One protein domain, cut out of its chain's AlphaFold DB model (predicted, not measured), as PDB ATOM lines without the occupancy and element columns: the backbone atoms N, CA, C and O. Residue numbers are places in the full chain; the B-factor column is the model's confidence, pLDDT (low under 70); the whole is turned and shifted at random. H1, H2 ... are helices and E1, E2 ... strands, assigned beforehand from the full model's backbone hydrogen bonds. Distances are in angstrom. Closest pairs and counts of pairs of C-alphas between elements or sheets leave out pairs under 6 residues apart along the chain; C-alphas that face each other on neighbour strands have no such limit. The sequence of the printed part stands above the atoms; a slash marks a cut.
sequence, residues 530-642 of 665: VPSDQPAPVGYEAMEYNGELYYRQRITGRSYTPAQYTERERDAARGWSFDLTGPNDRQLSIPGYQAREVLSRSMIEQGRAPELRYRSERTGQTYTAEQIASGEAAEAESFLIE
ATOM      1  N   VAL A 530     121.425 101.690 181.631       84.38
ATOM      2  CA  VAL A 530     121.245 100.286 181.222       84.38
ATOM      3  C   VAL A 530     121.434 100.183 179.704       84.38
ATOM      4  O   VAL A 530     121.013 101.097 178.996       84.38
ATOM      5  N   PRO A 531     122.073  99.133 179.156       84.38
ATOM      6  CA  PRO A 531     122.014  98.866 177.718       84.38
ATOM      7  C   PRO A 531     120.558  98.714 177.255       84.38
ATOM      8  O   PRO A 531     119.760  98.091 177.951       84.38
ATOM      9  N   SER A 532     120.213  99.283 176.103       83.38
ATOM     10  CA  SER A 532     118.881  99.169 175.498       83.38
ATOM     11  C   SER A 532     118.912  98.179 174.336       83.38
ATOM     12  O   SER A 532     119.858  98.175 173.549       83.38
ATOM     13  N   ASP A 533     117.852  97.382 174.192       84.25
ATOM     14  CA  ASP A 533     117.679  96.436 173.079       84.25
ATOM     15  C   ASP A 533     117.335  97.132 171.742       84.25
ATOM     16  O   ASP A 533     117.186  96.480 170.706       84.25
ATOM     17  N   GLN A 534     117.175  98.462 171.737       80.75
ATOM     18  CA  GLN A 534     116.883  99.221 170.521       80.75
ATOM     19  C   GLN A 534     118.103  99.309 169.584       80.75
ATOM     20  O   GLN A 534     119.241  99.411 170.043       80.75
ATOM     21  N   PRO A 535     117.900  99.318 168.252       75.88
ATOM     22  CA  PRO A 535     119.003  99.374 167.299       75.88
ATOM     23  C   PRO A 535     119.795 100.685 167.418       75.88
ATOM     24  O   PRO A 535     119.233 101.785 167.389       75.88
ATOM     25  N   ALA A 536     121.120 100.552 167.504       83.25
ATOM     26  CA  ALA A 536     122.069 101.660 167.527       83.25
ATOM     27  C   ALA A 536     122.709 101.888 166.143       83.25
ATOM     28  O   ALA A 536     122.941 100.922 165.410       83.25
ATOM     29  N   PRO A 537     123.046 103.138 165.775       85.31
ATOM     30  CA  PRO A 537     123.856 103.415 164.593       85.31
ATOM     31  C   PRO A 537     125.268 102.817 164.678       85.31
ATOM     32  O   PRO A 537     125.813 102.617 165.763       85.31
ATOM     33  N   VAL A 538     125.901 102.580 163.525       72.56
ATOM     34  CA  VAL A 538     127.254 101.998 163.446       72.56
ATOM     35  C   VAL A 538     128.266 102.848 164.226       72.56
ATOM     36  O   VAL A 538     128.361 104.057 164.034       72.56
ATOM     37  N   GLY A 539     129.034 102.208 165.114       78.75
ATOM     38  CA  GLY A 539     129.984 102.881 166.010       78.75
ATOM     39  C   GLY A 539     129.373 103.422 167.311       78.75
ATOM     40  O   GLY A 539     130.106 103.965 168.143       78.75
ATOM     41  N   TYR A 540     128.068 103.232 167.517       87.69
ATOM     42  CA  TYR A 540     127.342 103.581 168.734       87.69
ATOM     43  C   TYR A 540     126.751 102.332 169.402       87.69
ATOM     44  O   TYR A 540     126.609 101.276 168.790       87.69
ATOM     45  N   GLU A 541     126.407 102.451 170.677       89.88
ATOM     46  CA  GLU A 541     125.608 101.486 171.434       89.88
ATOM     47  C   GLU A 541     124.358 102.185 171.991       89.88
ATOM     48  O   GLU A 541     124.401 103.372 172.327       89.88
ATOM     49  N   ALA A 542     123.237 101.469 172.049       91.00
ATOM     50  CA  ALA A 542     121.983 101.993 172.570       91.00
ATOM     51  C   ALA A 542     121.964 101.850 174.092       91.00
ATOM     52  O   ALA A 542     122.179 100.766 174.634       91.00
ATOM     53  N   MET A 543     121.704 102.954 174.780       89.06
ATOM     54  CA  MET A 543     121.665 103.043 176.233       89.06
ATOM     55  C   MET A 543     120.347 103.684 176.649       89.06
ATOM     56  O   MET A 543     119.978 104.731 176.124       89.06
ATOM     57  N   GLU A 544     119.666 103.104 177.626       87.88
ATOM     58  CA  GLU A 544     118.576 103.758 178.335       87.88
ATOM     59  C   GLU A 544     119.107 104.429 179.603       87.88
ATOM     60  O   GLU A 544     119.811 103.826 180.417       87.88
ATOM     61  N   TYR A 545     118.769 105.705 179.764       84.38
ATOM     62  CA  TYR A 545     119.082 106.500 180.944       84.38
ATOM     63  C   TYR A 545     117.818 107.215 181.401       84.38
ATOM     64  O   TYR A 545     117.218 107.971 180.643       84.38
ATOM     65  N   ASN A 546     117.384 106.945 182.634       81.56
ATOM     66  CA  ASN A 546     116.123 107.453 183.191       81.56
ATOM     67  C   ASN A 546     114.873 107.165 182.319       81.56
ATOM     68  O   ASN A 546     113.877 107.878 182.420       81.56
ATOM     69  N   GLY A 547     114.910 106.108 181.496       79.94
ATOM     70  CA  GLY A 547     113.830 105.719 180.575       79.94
ATOM     71  C   GLY A 547     113.867 106.402 179.200       79.94
ATOM     72  O   GLY A 547     112.969 106.181 178.392       79.94
ATOM     73  N   GLU A 548     114.887 107.214 178.915       86.25
ATOM     74  CA  GLU A 548     115.128 107.817 177.600       86.25
ATOM     75  C   GLU A 548     116.269 107.104 176.861       86.25
ATOM     76  O   GLU A 548     117.262 106.706 177.473       86.25
ATOM     77  N   LEU A 549     116.147 106.983 175.534       89.81
ATOM     78  CA  LEU A 549     117.161 106.384 174.664       89.81
ATOM     79  C   LEU A 549     118.287 107.377 174.330       89.81
ATOM     80  O   LEU A 549     118.034 108.496 173.881       89.81
ATOM     81  N   TYR A 550     119.527 106.910 174.443       91.38
ATOM     82  CA  TYR A 550     120.754 107.588 174.035       91.38
ATOM     83  C   TYR A 550     121.631 106.643 173.201       91.38
ATOM     84  O   TYR A 550     121.703 105.445 173.459       91.38
ATOM     85  N   TYR A 551     122.349 107.188 172.223       91.25
ATOM     86  CA  TYR A 551     123.378 106.501 171.450       91.25
ATOM     87  C   TYR A 551     124.760 106.907 171.962       91.25
ATOM     88  O   TYR A 551     125.177 108.052 171.778       91.25
ATOM     89  N   ARG A 552     125.480 105.983 172.606       88.56
ATOM     90  CA  ARG A 552     126.831 106.206 173.147       88.56
ATOM     91  C   ARG A 552     127.898 105.795 172.140       88.56
ATOM     92  O   ARG A 552     127.922 104.661 171.683       88.56
ATOM     93  N   GLN A 553     128.771 106.724 171.765       86.44
ATOM     94  CA  GLN A 553     129.841 106.485 170.801       86.44
ATOM     95  C   GLN A 553     130.917 105.587 171.421       86.44
ATOM     96  O   GLN A 553     131.558 105.973 172.399       86.44
ATOM     97  N   ARG A 554     131.176 104.425 170.811       76.94
ATOM     98  CA  ARG A 554     132.087 103.397 171.352       76.94
ATOM     99  C   ARG A 554     133.542 103.869 171.528       76.94
ATOM    100  O   ARG A 554     134.264 103.305 172.339       76.94
ATOM    101  N   ILE A 555     133.976 104.883 170.772       66.62
ATOM    102  CA  ILE A 555     135.363 105.393 170.784       66.62
ATOM    103  C   ILE A 555     135.569 106.500 171.830       66.62
ATOM    104  O   ILE A 555     136.577 106.510 172.527       66.62
ATOM    105  N   THR A 556     134.640 107.456 171.926       75.50
ATOM    106  CA  THR A 556     134.800 108.665 172.761       75.50
ATOM    107  C   THR A 556     134.037 108.592 174.084       75.50
ATOM    108  O   THR A 556     134.199 109.470 174.927       75.50
ATOM    109  N   GLY A 557     133.148 107.605 174.244       77.81
ATOM    110  CA  GLY A 557     132.194 107.526 175.350       77.81
ATOM    111  C   GLY A 557     131.044 108.539 175.270       77.81
ATOM    112  O   GLY A 557     130.167 108.509 176.131       77.81
ATOM    113  N   ARG A 558     131.004 109.424 174.258       85.12
ATOM    114  CA  ARG A 558     129.979 110.473 174.146       85.12
ATOM    115  C   ARG A 558     128.620 109.890 173.753       85.12
ATOM    116  O   ARG A 558     128.445 109.361 172.661       85.12
ATOM    117  N   SER A 559     127.659 110.016 174.657       87.06
ATOM    118  CA  SER A 559     126.227 109.752 174.483       87.06
ATOM    119  C   SER A 559     125.508 110.934 173.835       87.06
ATOM    120  O   SER A 559     125.724 112.076 174.235       87.06
ATOM    121  N   TYR A 560     124.625 110.655 172.882       89.25
ATOM    122  CA  TYR A 560     123.772 111.635 172.207       89.25
ATOM    123  C   TYR A 560     122.334 111.118 172.190       89.25
ATOM    124  O   TYR A 560     122.113 109.926 171.993       89.25
ATOM    125  N   THR A 561     121.339 111.984 172.333       91.12
ATOM    126  CA  THR A 561     119.954 111.614 171.997       91.12
ATOM    127  C   THR A 561     119.842 111.280 170.498       91.12
ATOM    128  O   THR A 561     120.609 111.816 169.688       91.12
ATOM    129  N   PRO A 562     118.857 110.467 170.070       89.69
ATOM    130  CA  PRO A 562     118.590 110.215 168.651       89.69
ATOM    131  C   PRO A 562     118.406 111.493 167.811       89.69
ATOM    132  O   PRO A 562     118.779 111.523 166.637       89.69
ATOM    133  N   ALA A 563     117.885 112.568 168.416       87.12
ATOM    134  CA  ALA A 563     117.763 113.879 167.782       87.12
ATOM    135  C   ALA A 563     119.134 114.535 167.529       87.12
ATOM    136  O   ALA A 563     119.435 114.865 166.382       87.12
ATOM    137  N   GLN A 564     119.986 114.642 168.557       88.25
ATOM    138  CA  GLN A 564     121.351 115.187 168.445       88.25
ATOM    139  C   GLN A 564     122.219 114.365 167.481       88.25
ATOM    140  O   GLN A 564     122.974 114.934 166.697       88.25
ATOM    141  N   TYR A 565     122.082 113.031 167.483       88.25
ATOM    142  CA  TYR A 565     122.741 112.169 166.498       88.25
ATOM    143  C   TYR A 565     122.302 112.520 165.067       88.25
ATOM    144  O   TYR A 565     123.143 112.750 164.202       88.25
ATOM    145  N   THR A 566     120.991 112.624 164.824       85.25
ATOM    146  CA  THR A 566     120.442 112.939 163.494       85.25
ATOM    147  C   THR A 566     120.851 114.335 163.011       85.25
ATOM    148  O   THR A 566     121.116 114.519 161.824       85.25
ATOM    149  N   GLU A 567     120.913 115.316 163.912       83.06
ATOM    150  CA  GLU A 567     121.399 116.671 163.629       83.06
ATOM    151  C   GLU A 567     122.899 116.670 163.299       83.06
ATOM    152  O   GLU A 567     123.301 117.214 162.270       83.06
ATOM    153  N   ARG A 568     123.717 115.964 164.095       85.56
ATOM    154  CA  ARG A 568     125.154 115.791 163.840       85.56
ATOM    155  C   ARG A 568     125.422 115.168 162.469       85.56
ATOM    156  O   ARG A 568     126.249 115.696 161.739       85.56
ATOM    157  N   GLU A 569     124.742 114.079 162.105       82.69
ATOM    158  CA  GLU A 569     124.943 113.418 160.802       82.69
ATOM    159  C   GLU A 569     124.449 114.273 159.622       82.69
ATOM    160  O   GLU A 569     125.071 114.290 158.562       82.69
ATOM    161  N   ARG A 570     123.348 115.021 159.792       81.12
ATOM    162  CA  ARG A 570     122.796 115.892 158.741       81.12
ATOM    163  C   ARG A 570     123.686 117.099 158.457       81.12
ATOM    164  O   ARG A 570     123.908 117.437 157.295       81.12
ATOM    165  N   ASP A 571     124.162 117.756 159.510       77.44
ATOM    166  CA  ASP A 571     124.835 119.052 159.427       77.44
ATOM    167  C   ASP A 571     126.350 118.966 159.708       77.44
ATOM    168  O   ASP A 571     127.032 119.987 159.798       77.44
ATOM    169  N   ALA A 572     126.930 117.755 159.712       69.81
ATOM    170  CA  ALA A 572     128.379 117.506 159.756       69.81
ATOM    171  C   ALA A 572     129.187 118.301 158.712       69.81
ATOM    172  O   ALA A 572     130.343 118.622 158.960       69.81
ATOM    173  N   ALA A 573     128.588 118.648 157.566       68.00
ATOM    174  CA  ALA A 573     129.214 119.453 156.511       68.00
ATOM    175  C   ALA A 573     129.005 120.979 156.659       68.00
ATOM    176  O   ALA A 573     129.566 121.761 155.895       68.00
ATOM    177  N   ARG A 574     128.161 121.419 157.600       77.62
ATOM    178  CA  ARG A 574     127.801 122.834 157.831       77.62
ATOM    179  C   ARG A 574     128.239 123.344 159.204       77.62
ATOM    180  O   ARG A 574     128.306 124.554 159.411       77.62
ATOM    181  N   GLY A 575     128.586 122.420 160.092       82.00
ATOM    182  CA  GLY A 575     128.811 122.666 161.502       82.00
ATOM    183  C   GLY A 575     127.516 122.531 162.300       82.00
ATOM    184  O   GLY A 575     126.425 122.814 161.811       82.00
ATOM    185  N   TRP A 576     127.657 122.091 163.542       87.00
ATOM    186  CA  TRP A 576     126.567 121.797 164.465       87.00
ATOM    187  C   TRP A 576     126.999 122.148 165.886       87.00
ATOM    188  O   TRP A 576     128.189 122.204 166.212       87.00
ATOM    189  N   SER A 577     126.020 122.410 166.747       86.62
ATOM    190  CA  SER A 577     126.289 122.626 168.160       86.62
ATOM    191  C   SER A 577     125.042 122.415 169.004       86.62
ATOM    192  O   SER A 577     124.040 123.106 168.820       86.62
ATOM    193  N   PHE A 578     125.145 121.531 169.988       88.06
ATOM    194  CA  PHE A 578     124.092 121.227 170.950       88.06
ATOM    195  C   PHE A 578     124.694 121.042 172.344       88.06
ATOM    196  O   PHE A 578     125.869 120.701 172.500       88.06
ATOM    197  N   ASP A 579     123.879 121.308 173.359       86.12
ATOM    198  CA  ASP A 579     124.234 121.043 174.751       86.12
ATOM    199  C   ASP A 579     124.179 119.524 174.979       86.12
ATOM    200  O   ASP A 579     123.268 118.859 174.476       86.12
ATOM    201  N   LEU A 580     125.174 118.956 175.663       84.00
ATOM    202  CA  LEU A 580     125.218 117.526 175.957       84.00
ATOM    203  C   LEU A 580     124.240 117.229 177.095       84.00
ATOM    204  O   LEU A 580     124.279 117.865 178.140       84.00
ATOM    205  N   THR A 581     123.362 116.251 176.890       77.19
ATOM    206  CA  THR A 581     122.306 115.884 177.841       77.19
ATOM    207  C   THR A 581     122.379 114.395 178.169       77.19
ATOM    208  O   THR A 581     122.878 113.596 177.375       77.19
ATOM    209  N   GLY A 582     121.884 114.005 179.344       77.94
ATOM    210  CA  GLY A 582     121.880 112.605 179.774       77.94
ATOM    211  C   GLY A 582     123.224 112.151 180.373       77.94
ATOM    212  O   GLY A 582     123.831 112.914 181.127       77.94
ATOM    213  N   PRO A 583     123.709 110.925 180.086       76.00
ATOM    214  CA  PRO A 583     124.858 110.329 180.783       76.00
ATOM    215  C   PRO A 583     126.159 111.151 180.780       76.00
ATOM    216  O   PRO A 583     126.901 111.116 181.762       76.00
ATOM    217  N   ASN A 584     126.443 111.893 179.702       76.31
ATOM    218  CA  ASN A 584     127.686 112.670 179.579       76.31
ATOM    219  C   ASN A 584     127.705 113.902 180.477       76.31
ATOM    220  O   ASN A 584     128.767 114.263 180.974       76.31
ATOM    221  N   ASP A 585     126.551 114.557 180.637       69.12
ATOM    222  CA  ASP A 585     126.429 115.870 181.279       69.12
ATOM    223  C   ASP A 585     127.035 115.844 182.685       69.12
ATOM    224  O   ASP A 585     127.745 116.755 183.080       69.12
ATOM    225  N   ARG A 586     126.890 114.717 183.392       68.19
ATOM    226  CA  ARG A 586     127.487 114.481 184.713       68.19
ATOM    227  C   ARG A 586     128.993 114.250 184.699       68.19
ATOM    228  O   ARG A 586     129.684 114.762 185.571       68.19
ATOM    229  N   GLN A 587     129.501 113.462 183.752       68.31
ATOM    230  CA  GLN A 587     130.943 113.182 183.645       68.31
ATOM    231  C   GLN A 587     131.730 114.407 183.166       68.31
ATOM    232  O   GLN A 587     132.923 114.516 183.430       68.31
ATOM    233  N   LEU A 588     131.048 115.319 182.472       76.06
ATOM    234  CA  LEU A 588     131.576 116.569 181.941       76.06
ATOM    235  C   LEU A 588     131.002 117.792 182.682       76.06
ATOM    236  O   LEU A 588     131.098 118.902 182.172       76.06
ATOM    237  N   SER A 589     130.392 117.616 183.859       73.19
ATOM    238  CA  SER A 589     129.767 118.725 184.590       73.19
ATOM    239  C   SER A 589     130.830 119.591 185.254       73.19
ATOM    240  O   SER A 589     131.680 119.085 185.991       73.19
ATOM    241  N   ILE A 590     130.747 120.906 185.055       83.31
ATOM    242  CA  ILE A 590     131.478 121.886 185.858       83.31
ATOM    243  C   ILE A 590     130.425 122.732 186.590       83.31
ATOM    244  O   ILE A 590     129.537 123.264 185.928       83.31
ATOM    245  N   PRO A 591     130.474 122.882 187.929       84.25
ATOM    246  CA  PRO A 591     129.439 123.602 188.674       84.25
ATOM    247  C   PRO A 591     129.179 125.016 188.130       84.25
ATOM    248  O   PRO A 591     130.087 125.845 188.091       84.25
ATOM    249  N   GLY A 592     127.933 125.290 187.725       83.12
ATOM    250  CA  GLY A 592     127.520 126.561 187.118       83.12
ATOM    251  C   GLY A 592     127.754 126.678 185.605       83.12
ATOM    252  O   GLY A 592     127.525 127.755 185.049       83.12
ATOM    253  N   TYR A 593     128.196 125.608 184.930       86.75
ATOM    254  CA  TYR A 593     128.398 125.578 183.481       86.75
ATOM    255  C   TYR A 593     127.852 124.294 182.837       86.75
ATOM    256  O   TYR A 593     128.203 123.178 183.220       86.75
ATOM    257  N   GLN A 594     127.074 124.457 181.768       87.81
ATOM    258  CA  GLN A 594     126.522 123.368 180.969       87.81
ATOM    259  C   GLN A 594     127.502 122.928 179.870       87.81
ATOM    260  O   GLN A 594     128.006 123.759 179.105       87.81
ATOM    261  N   ALA A 595     127.756 121.621 179.758       88.25
ATOM    262  CA  ALA A 595     128.639 121.061 178.738       88.25
ATOM    263  C   ALA A 595     127.996 121.120 177.340       88.25
ATOM    264  O   ALA A 595     126.850 120.718 177.140       88.25
ATOM    265  N   ARG A 596     128.745 121.599 176.345       87.69
ATOM    266  CA  ARG A 596     128.270 121.827 174.978       87.69
ATOM    267  C   ARG A 596     129.311 121.385 173.966       87.69
ATOM    268  O   ARG A 596     130.478 121.753 174.065       87.69
ATOM    269  N   GLU A 597     128.890 120.643 172.953       88.50
ATOM    270  CA  GLU A 597     129.782 120.246 171.867       88.50
ATOM    271  C   GLU A 597     129.610 121.190 170.670       88.50
ATOM    272  O   GLU A 597     128.506 121.664 170.363       88.50
ATOM    273  N   VAL A 598     130.729 121.546 170.039       88.19
ATOM    274  CA  VAL A 598     130.778 122.525 168.954       88.19
ATOM    275  C   VAL A 598     131.693 122.007 167.854       88.19
ATOM    276  O   VAL A 598     132.896 121.846 168.059       88.19
ATOM    277  N   LEU A 599     131.137 121.820 166.660       87.69
ATOM    278  CA  LEU A 599     131.911 121.693 165.433       87.69
ATOM    279  C   LEU A 599     131.508 122.838 164.507       87.69
ATOM    280  O   LEU A 599     130.398 122.852 163.981       87.69
ATOM    281  N   SER A 600     132.380 123.827 164.317       87.00
ATOM    282  CA  SER A 600     132.126 124.910 163.364       87.00
ATOM    283  C   SER A 600     132.550 124.515 161.949       87.00
ATOM    284  O   SER A 600     133.426 123.672 161.750       87.00
ATOM    285  N   ARG A 601     131.998 125.202 160.944       82.69
ATOM    286  CA  ARG A 601     132.463 125.086 159.556       82.69
ATOM    287  C   ARG A 601     133.973 125.336 159.412       82.69
ATOM    288  O   ARG A 601     134.638 124.584 158.714       82.69
ATOM    289  N   SER A 602     134.519 126.320 160.128       82.56
ATOM    290  CA  SER A 602     135.961 126.596 160.122       82.56
ATOM    291  C   SER A 602     136.796 125.483 160.765       82.56
ATOM    292  O   SER A 602     137.913 125.250 160.323       82.56
ATOM    293  N   MET A 603     136.274 124.763 161.766       83.81
ATOM    294  CA  MET A 603     136.941 123.573 162.308       83.81
ATOM    295  C   MET A 603     136.982 122.450 161.267       83.81
ATOM    296  O   MET A 603     138.035 121.851 161.083       83.81
ATOM    297  N   ILE A 604     135.882 122.223 160.540       81.69
ATOM    298  CA  ILE A 604     135.801 121.227 159.458       81.69
ATOM    299  C   ILE A 604     136.788 121.562 158.330       81.69
ATOM    300  O   ILE A 604     137.569 120.706 157.928       81.69
ATOM    301  N   GLU A 605     136.809 122.818 157.870       79.75
ATOM    302  CA  GLU A 605     137.736 123.309 156.835       79.75
ATOM    303  C   GLU A 605     139.215 123.230 157.275       79.75
ATOM    304  O   GLU A 605     140.103 123.132 156.434       79.75
ATOM    305  N   GLN A 606     139.487 123.211 158.586       80.44
ATOM    306  CA  GLN A 606     140.818 123.019 159.182       80.44
ATOM    307  C   GLN A 606     141.114 121.558 159.590       80.44
ATOM    308  O   GLN A 606     142.137 121.303 160.224       80.44
ATOM    309  N   GLY A 607     140.221 120.600 159.306       77.38
ATOM    310  CA  GLY A 607     140.369 119.196 159.716       77.38
ATOM    311  C   GLY A 607     140.361 118.961 161.237       77.38
ATOM    312  O   GLY A 607     140.848 117.935 161.709       77.38
ATOM    313  N   ARG A 608     139.840 119.909 162.027       77.00
ATOM    314  CA  ARG A 608     139.828 119.859 163.497       77.00
ATOM    315  C   ARG A 608     138.617 119.079 164.015       77.00
ATOM    316  O   ARG A 608     137.500 119.240 163.533       77.00
ATOM    317  N   ALA A 609     138.848 118.258 165.040       78.44
ATOM    318  CA  ALA A 609     137.801 117.511 165.735       78.44
ATOM    319  C   ALA A 609     136.831 118.440 166.509       78.44
ATOM    320  O   ALA A 609     137.221 119.560 166.852       78.44
ATOM    321  N   PRO A 610     135.601 117.984 166.835       85.44
ATOM    322  CA  PRO A 610     134.643 118.760 167.624       85.44
ATOM    323  C   PRO A 610     135.197 119.150 168.998       85.44
ATOM    324  O   PRO A 610     135.668 118.300 169.763       85.44
ATOM    325  N   GLU A 611     135.102 120.435 169.333       88.38
ATOM    326  CA  GLU A 611     135.554 120.967 170.616       88.38
ATOM    327  C   GLU A 611     134.458 120.872 171.682       88.38
ATOM    328  O   GLU A 611     133.274 121.102 171.423       88.38
ATOM    329  N   LEU A 612     134.876 120.591 172.919       88.31
ATOM    330  CA  LEU A 612     134.024 120.694 174.098       88.31
ATOM    331  C   LEU A 612     134.126 122.115 174.673       88.31
ATOM    332  O   LEU A 612     135.219 122.603 174.970       88.31
ATOM    333  N   ARG A 613     132.981 122.775 174.818       90.69
ATOM    334  CA  ARG A 613     132.813 124.126 175.364       90.69
ATOM    335  C   ARG A 613     131.828 124.084 176.532       90.69
ATOM    336  O   ARG A 613     131.053 123.144 176.669       90.69
ATOM    337  N   TYR A 614     131.854 125.115 177.364       90.69
ATOM    338  CA  TYR A 614     131.086 125.172 178.606       90.69
ATOM    339  C   TYR A 614     130.305 126.480 178.659       90.69
ATOM    340  O   TYR A 614     130.910 127.552 178.686       90.69
ATOM    341  N   ARG A 615     128.970 126.409 178.622       89.44
ATOM    342  CA  ARG A 615     128.093 127.582 178.705       89.44
ATOM    343  C   ARG A 615     127.813 127.916 180.166       89.44
ATOM    344  O   ARG A 615     127.226 127.104 180.867       89.44
ATOM    345  N   SER A 616     128.148 129.128 180.586       88.56
ATOM    346  CA  SER A 616     127.782 129.677 181.891       88.56
ATOM    347  C   SER A 616     126.269 129.712 182.094       88.56
ATOM    348  O   SER A 616     125.547 130.313 181.295       88.56
ATOM    349  N   GLU A 617     125.791 129.152 183.202       86.25
ATOM    350  CA  GLU A 617     124.405 129.310 183.659       86.25
ATOM    351  C   GLU A 617     124.121 130.744 184.139       86.25
ATOM    352  O   GLU A 617     122.973 131.189 184.140       86.25
ATOM    353  N   ARG A 618     125.168 131.484 184.534       83.50
ATOM    354  CA  ARG A 618     125.066 132.834 185.104       83.50
ATOM    355  C   ARG A 618     124.999 133.932 184.043       83.50
ATOM    356  O   ARG A 618     124.301 134.919 184.253       83.50
ATOM    357  N   THR A 619     125.728 133.787 182.934       84.38
ATOM    358  CA  THR A 619     125.844 134.830 181.888       84.38
ATOM    359  C   THR A 619     125.526 134.349 180.469       84.38
ATOM    360  O   THR A 619     125.446 135.165 179.551       84.38
ATOM    361  N   GLY A 620     125.373 133.040 180.247       83.12
ATOM    362  CA  GLY A 620     125.175 132.452 178.919       83.12
ATOM    363  C   GLY A 620     126.421 132.427 178.019       83.12
ATOM    364  O   GLY A 620     126.344 131.891 176.911       83.12
ATOM    365  N   GLN A 621     127.558 132.972 178.469       85.56
ATOM    366  CA  GLN A 621     128.826 132.959 177.731       85.56
ATOM    367  C   GLN A 621     129.452 131.563 177.675       85.56
ATOM    368  O   GLN A 621     129.234 130.744 178.565       85.56
ATOM    369  N   THR A 622     130.236 131.283 176.629       87.19
ATOM    370  CA  THR A 622     130.874 129.972 176.416       87.19
ATOM    371  C   THR A 622     132.389 130.023 176.570       87.19
ATOM    372  O   THR A 622     133.053 130.746 175.828       87.19
ATOM    373  N   TYR A 623     132.931 129.175 177.440       89.81
ATOM    374  CA  TYR A 623     134.355 129.102 177.785       89.81
ATOM    375  C   TYR A 623     134.956 127.728 177.439       89.81
ATOM    376  O   TYR A 623     134.229 126.764 177.171       89.81
ATOM    377  N   THR A 624     136.287 127.616 177.413       89.88
ATOM    378  CA  THR A 624     136.977 126.311 177.460       89.88
ATOM    379  C   THR A 624     137.127 125.830 178.909       89.88
ATOM    380  O   THR A 624     137.016 126.620 179.845       89.88
ATOM    381  N   ALA A 625     137.429 124.541 179.109       85.00
ATOM    382  CA  ALA A 625     137.767 124.020 180.441       85.00
ATOM    383  C   ALA A 625     138.972 124.753 181.064       85.00
ATOM    384  O   ALA A 625     138.986 125.011 182.262       85.00
ATOM    385  N   GLU A 626     139.959 125.122 180.241       85.00
ATOM    386  CA  GLU A 626     141.167 125.834 180.664       85.00
ATOM    387  C   GLU A 626     140.852 127.244 181.185       85.00
ATOM    388  O   GLU A 626     141.316 127.597 182.260       85.00
ATOM    389  N   GLN A 627     139.979 127.998 180.507       86.62
ATOM    390  CA  GLN A 627     139.549 129.338 180.942       86.62
ATOM    391  C   GLN A 627     138.721 129.327 182.234       86.62
ATOM    392  O   GLN A 627     138.688 130.316 182.970       86.62
ATOM    393  N   ILE A 628     138.027 128.222 182.522       86.12
ATOM    394  CA  ILE A 628     137.333 128.046 183.803       86.12
ATOM    395  C   ILE A 628     138.343 127.661 184.893       86.12
ATOM    396  O   ILE A 628     138.289 128.207 185.993       86.12
ATOM    397  N   ALA A 629     139.298 126.779 184.584       83.38
ATOM    398  CA  ALA A 629     140.343 126.354 185.514       83.38
ATOM    399  C   ALA A 629     141.355 127.466 185.858       83.38
ATOM    400  O   ALA A 629     141.853 127.495 186.982       83.38
ATOM    401  N   SER A 630     141.645 128.387 184.929       83.38
ATOM    402  CA  SER A 630     142.538 129.537 185.146       83.38
ATOM    403  C   SER A 630     141.883 130.689 185.918       83.38
ATOM    404  O   SER A 630     142.585 131.572 186.402       83.38
ATOM    405  N   GLY A 631     140.551 130.685 186.054       82.75
ATOM    406  CA  GLY A 631     139.778 131.754 186.690       82.75
ATOM    407  C   GLY A 631     139.339 132.882 185.747       82.75
ATOM    408  O   GLY A 631     138.468 133.665 186.126       82.75
ATOM    409  N   GLU A 632     139.838 132.927 184.505       84.88
ATOM    410  CA  GLU A 632     139.468 133.933 183.491       84.88
ATOM    411  C   GLU A 632     137.952 134.031 183.272       84.88
ATOM    412  O   GLU A 632     137.406 135.129 183.141       84.88
ATOM    413  N   ALA A 633     137.249 132.894 183.271       84.38
ATOM    414  CA  ALA A 633     135.793 132.870 183.148       84.38
ATOM    415  C   ALA A 633     135.110 133.623 184.306       84.38
ATOM    416  O   ALA A 633     134.200 134.420 184.082       84.38
ATOM    417  N   ALA A 634     135.584 133.445 185.544       81.81
ATOM    418  CA  ALA A 634     135.013 134.103 186.717       81.81
ATOM    419  C   ALA A 634     135.264 135.622 186.718       81.81
ATOM    420  O   ALA A 634     134.378 136.383 187.125       81.81
ATOM    421  N   GLU A 635     136.426 136.072 186.236       84.31
ATOM    422  CA  GLU A 635     136.740 137.496 186.053       84.31
ATOM    423  C   GLU A 635     135.858 138.126 184.963       84.31
ATOM    424  O   GLU A 635     135.184 139.130 185.214       84.31
ATOM    425  N   ALA A 636     135.783 137.493 183.786       81.94
ATOM    426  CA  ALA A 636     134.982 137.961 182.657       81.94
ATOM    427  C   ALA A 636     133.483 138.055 182.994       81.94
ATOM    428  O   ALA A 636     132.825 139.044 182.671       81.94
ATOM    429  N   GLU A 637     132.932 137.059 183.688       84.50
ATOM    430  CA  GLU A 637     131.541 137.097 184.144       84.50
ATOM    431  C   GLU A 637     131.285 138.176 185.203       84.50
ATOM    432  O   GLU A 637     130.218 138.793 185.212       84.50
ATOM    433  N   SER A 638     132.243 138.414 186.104       81.31
ATOM    434  CA  SER A 638     132.107 139.445 187.139       81.31
ATOM    435  C   SER A 638     132.085 140.845 186.521       81.31
ATOM    436  O   SER A 638     131.243 141.658 186.901       81.31
ATOM    437  N   PHE A 639     132.920 141.083 185.503       80.25
ATOM    438  CA  PHE A 639     132.887 142.303 184.695       80.25
ATOM    439  C   PHE A 639     131.526 142.506 184.006       80.25
ATOM    440  O   PHE A 639     130.929 143.573 184.139       80.25
ATOM    441  N   LEU A 640     130.996 141.475 183.331       76.62
ATOM    442  CA  LEU A 640     129.701 141.550 182.634       76.62
ATOM    443  C   LEU A 640     128.542 141.898 183.583       76.62
ATOM    444  O   LEU A 640     127.701 142.735 183.261       76.62
ATOM    445  N   ILE A 641     128.516 141.303 184.780       77.56
ATOM    446  CA  ILE A 641     127.479 141.564 185.791       77.56
ATOM    447  C   ILE A 641     127.612 142.968 186.393       77.56
ATOM    448  O   ILE A 641     126.607 143.599 186.729       77.56
ATOM    449  N   GLU A 642     128.833 143.480 186.544       72.19
ATOM    450  CA  GLU A 642     129.057 144.850 187.006       72.19
ATOM    451  C   GLU A 642     128.689 145.889 185.935       72.19
ATOM    452  O   GLU A 642     128.137 146.941 186.268       72.19
TER     453      GLU A 642
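What this domain is: This is residues 530 to 642 of the 665 residues of an uncharacterized protein of Deltaproteobacteria bacterium (UniProt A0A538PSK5). Two sheets stand in a row along the longest axis, a small hairpin of E1 and E2 at one end and the strongly twisted three-stranded sheet of E3, E4 and E5 in the middle of the length, with helices H1 and H2 between them. The last helix, H5, makes the opposite end, short H4 leads to it from beside E5, and short H3 follows directly on the end of E4. The printed part has 113 residues, with five named helices and five named strands in the order E1, E2, H1, E3, H2, E4, H3, E5, H4, H5; both sheets are antiparallel, ordered E1, E2 and E3, E4, E5, and the class is mixed, helices and strands. It is only just compact, close to loose, with a radius of gyration of the C-alphas of 15.7 A, and its outline is only just flat, spanning 51 by 35 by 20 A.

How they stand to each other: Residues 530 to 531 pair antiparallel with residues 543 to 544 of strand E1, which is residues 540 to 545. E1 forms a hairpin with E2, residues 548 to 553; N 543 and O 550 are 2.8 A apart, within hydrogen-bond range. Residues 551 to 552 of E2 also pair antiparallel with residues 559 to 560. The closest C-alphas of E2 and H1, residues 562 to 571, are those of Tyr 550 and Pro 562, 6.4 A apart. H1 lies over E3, residues 575 to 579, at a height over the sheet of 7.9 A, and runs along the strands, at 10 degrees to E3 on the local plane. The closest C-alphas of H1 and E3 are those of Arg 568 and Trp 576, 6.2 A apart. H2, residues 583 to 587, only grazes the three-stranded sheet, with residues 584 to 587. The closest C-alphas of E1 and H2 are those of Tyr 545 and Pro 583, 6.9 A apart. The inner strand is E4, residues 593 to 600, antiparallel to the edge strand E3 at 170 degrees, with N 576 and O 599 at 2.9 A. H3, residues 601 to 605, only grazes the sheet, and its closest C-alpha to E3 is that of Arg 601, 4.8 A from that of Gly 575. The other edge strand, E5, residues 611 to 616, is antiparallel to E4 at 140 degrees, with N 596 and O 613 at 2.8 A. Residues 614 to 615 of E5 pair antiparallel with residues 622 to 623. H4, residues 625 to 629, only grazes the sheet; its closest C-alphas to E5 are those of Ala 625 and Tyr 614, 7.0 A apart. H5, residues 632 to 642, is not on the sheet; H4 and H5 are close but not clearly touching, with the C-alphas of Gln 627 and Ala 633 at 5.6 A. In H1, H3, H4 and H5 every O i to N i+4 pair is within hydrogen-bond range; in H2 0 of 1 is, beside 1 of 2 O i to N i+3 pairs.

Where its parts are: E1 begins at C-alpha 540, (127.342, 103.581, 168.734), and is 15.0 A long; E2 is 16.3 A and H1 14.2 A. E3 is 14.1 A long, and E4, the longest strand by residues, runs 20.5 A from C-alpha 593 at (128.398, 125.578, 183.481). E5 is 16.2 A long. H5 is 15.5 A long and ends at C-alpha 642, (129.057, 144.850, 187.006). H2, H3 and H4 have five residues each.

The domain as a whole: The two C-alphas farthest apart are those of Asp 533 and Glu 642, 51.6 A. The printed part has no cut and no long link. The mean pLDDT of the printed part is 83.2, and it is under 70 at residue 555, residues 572 to 573 and residues 585 to 587.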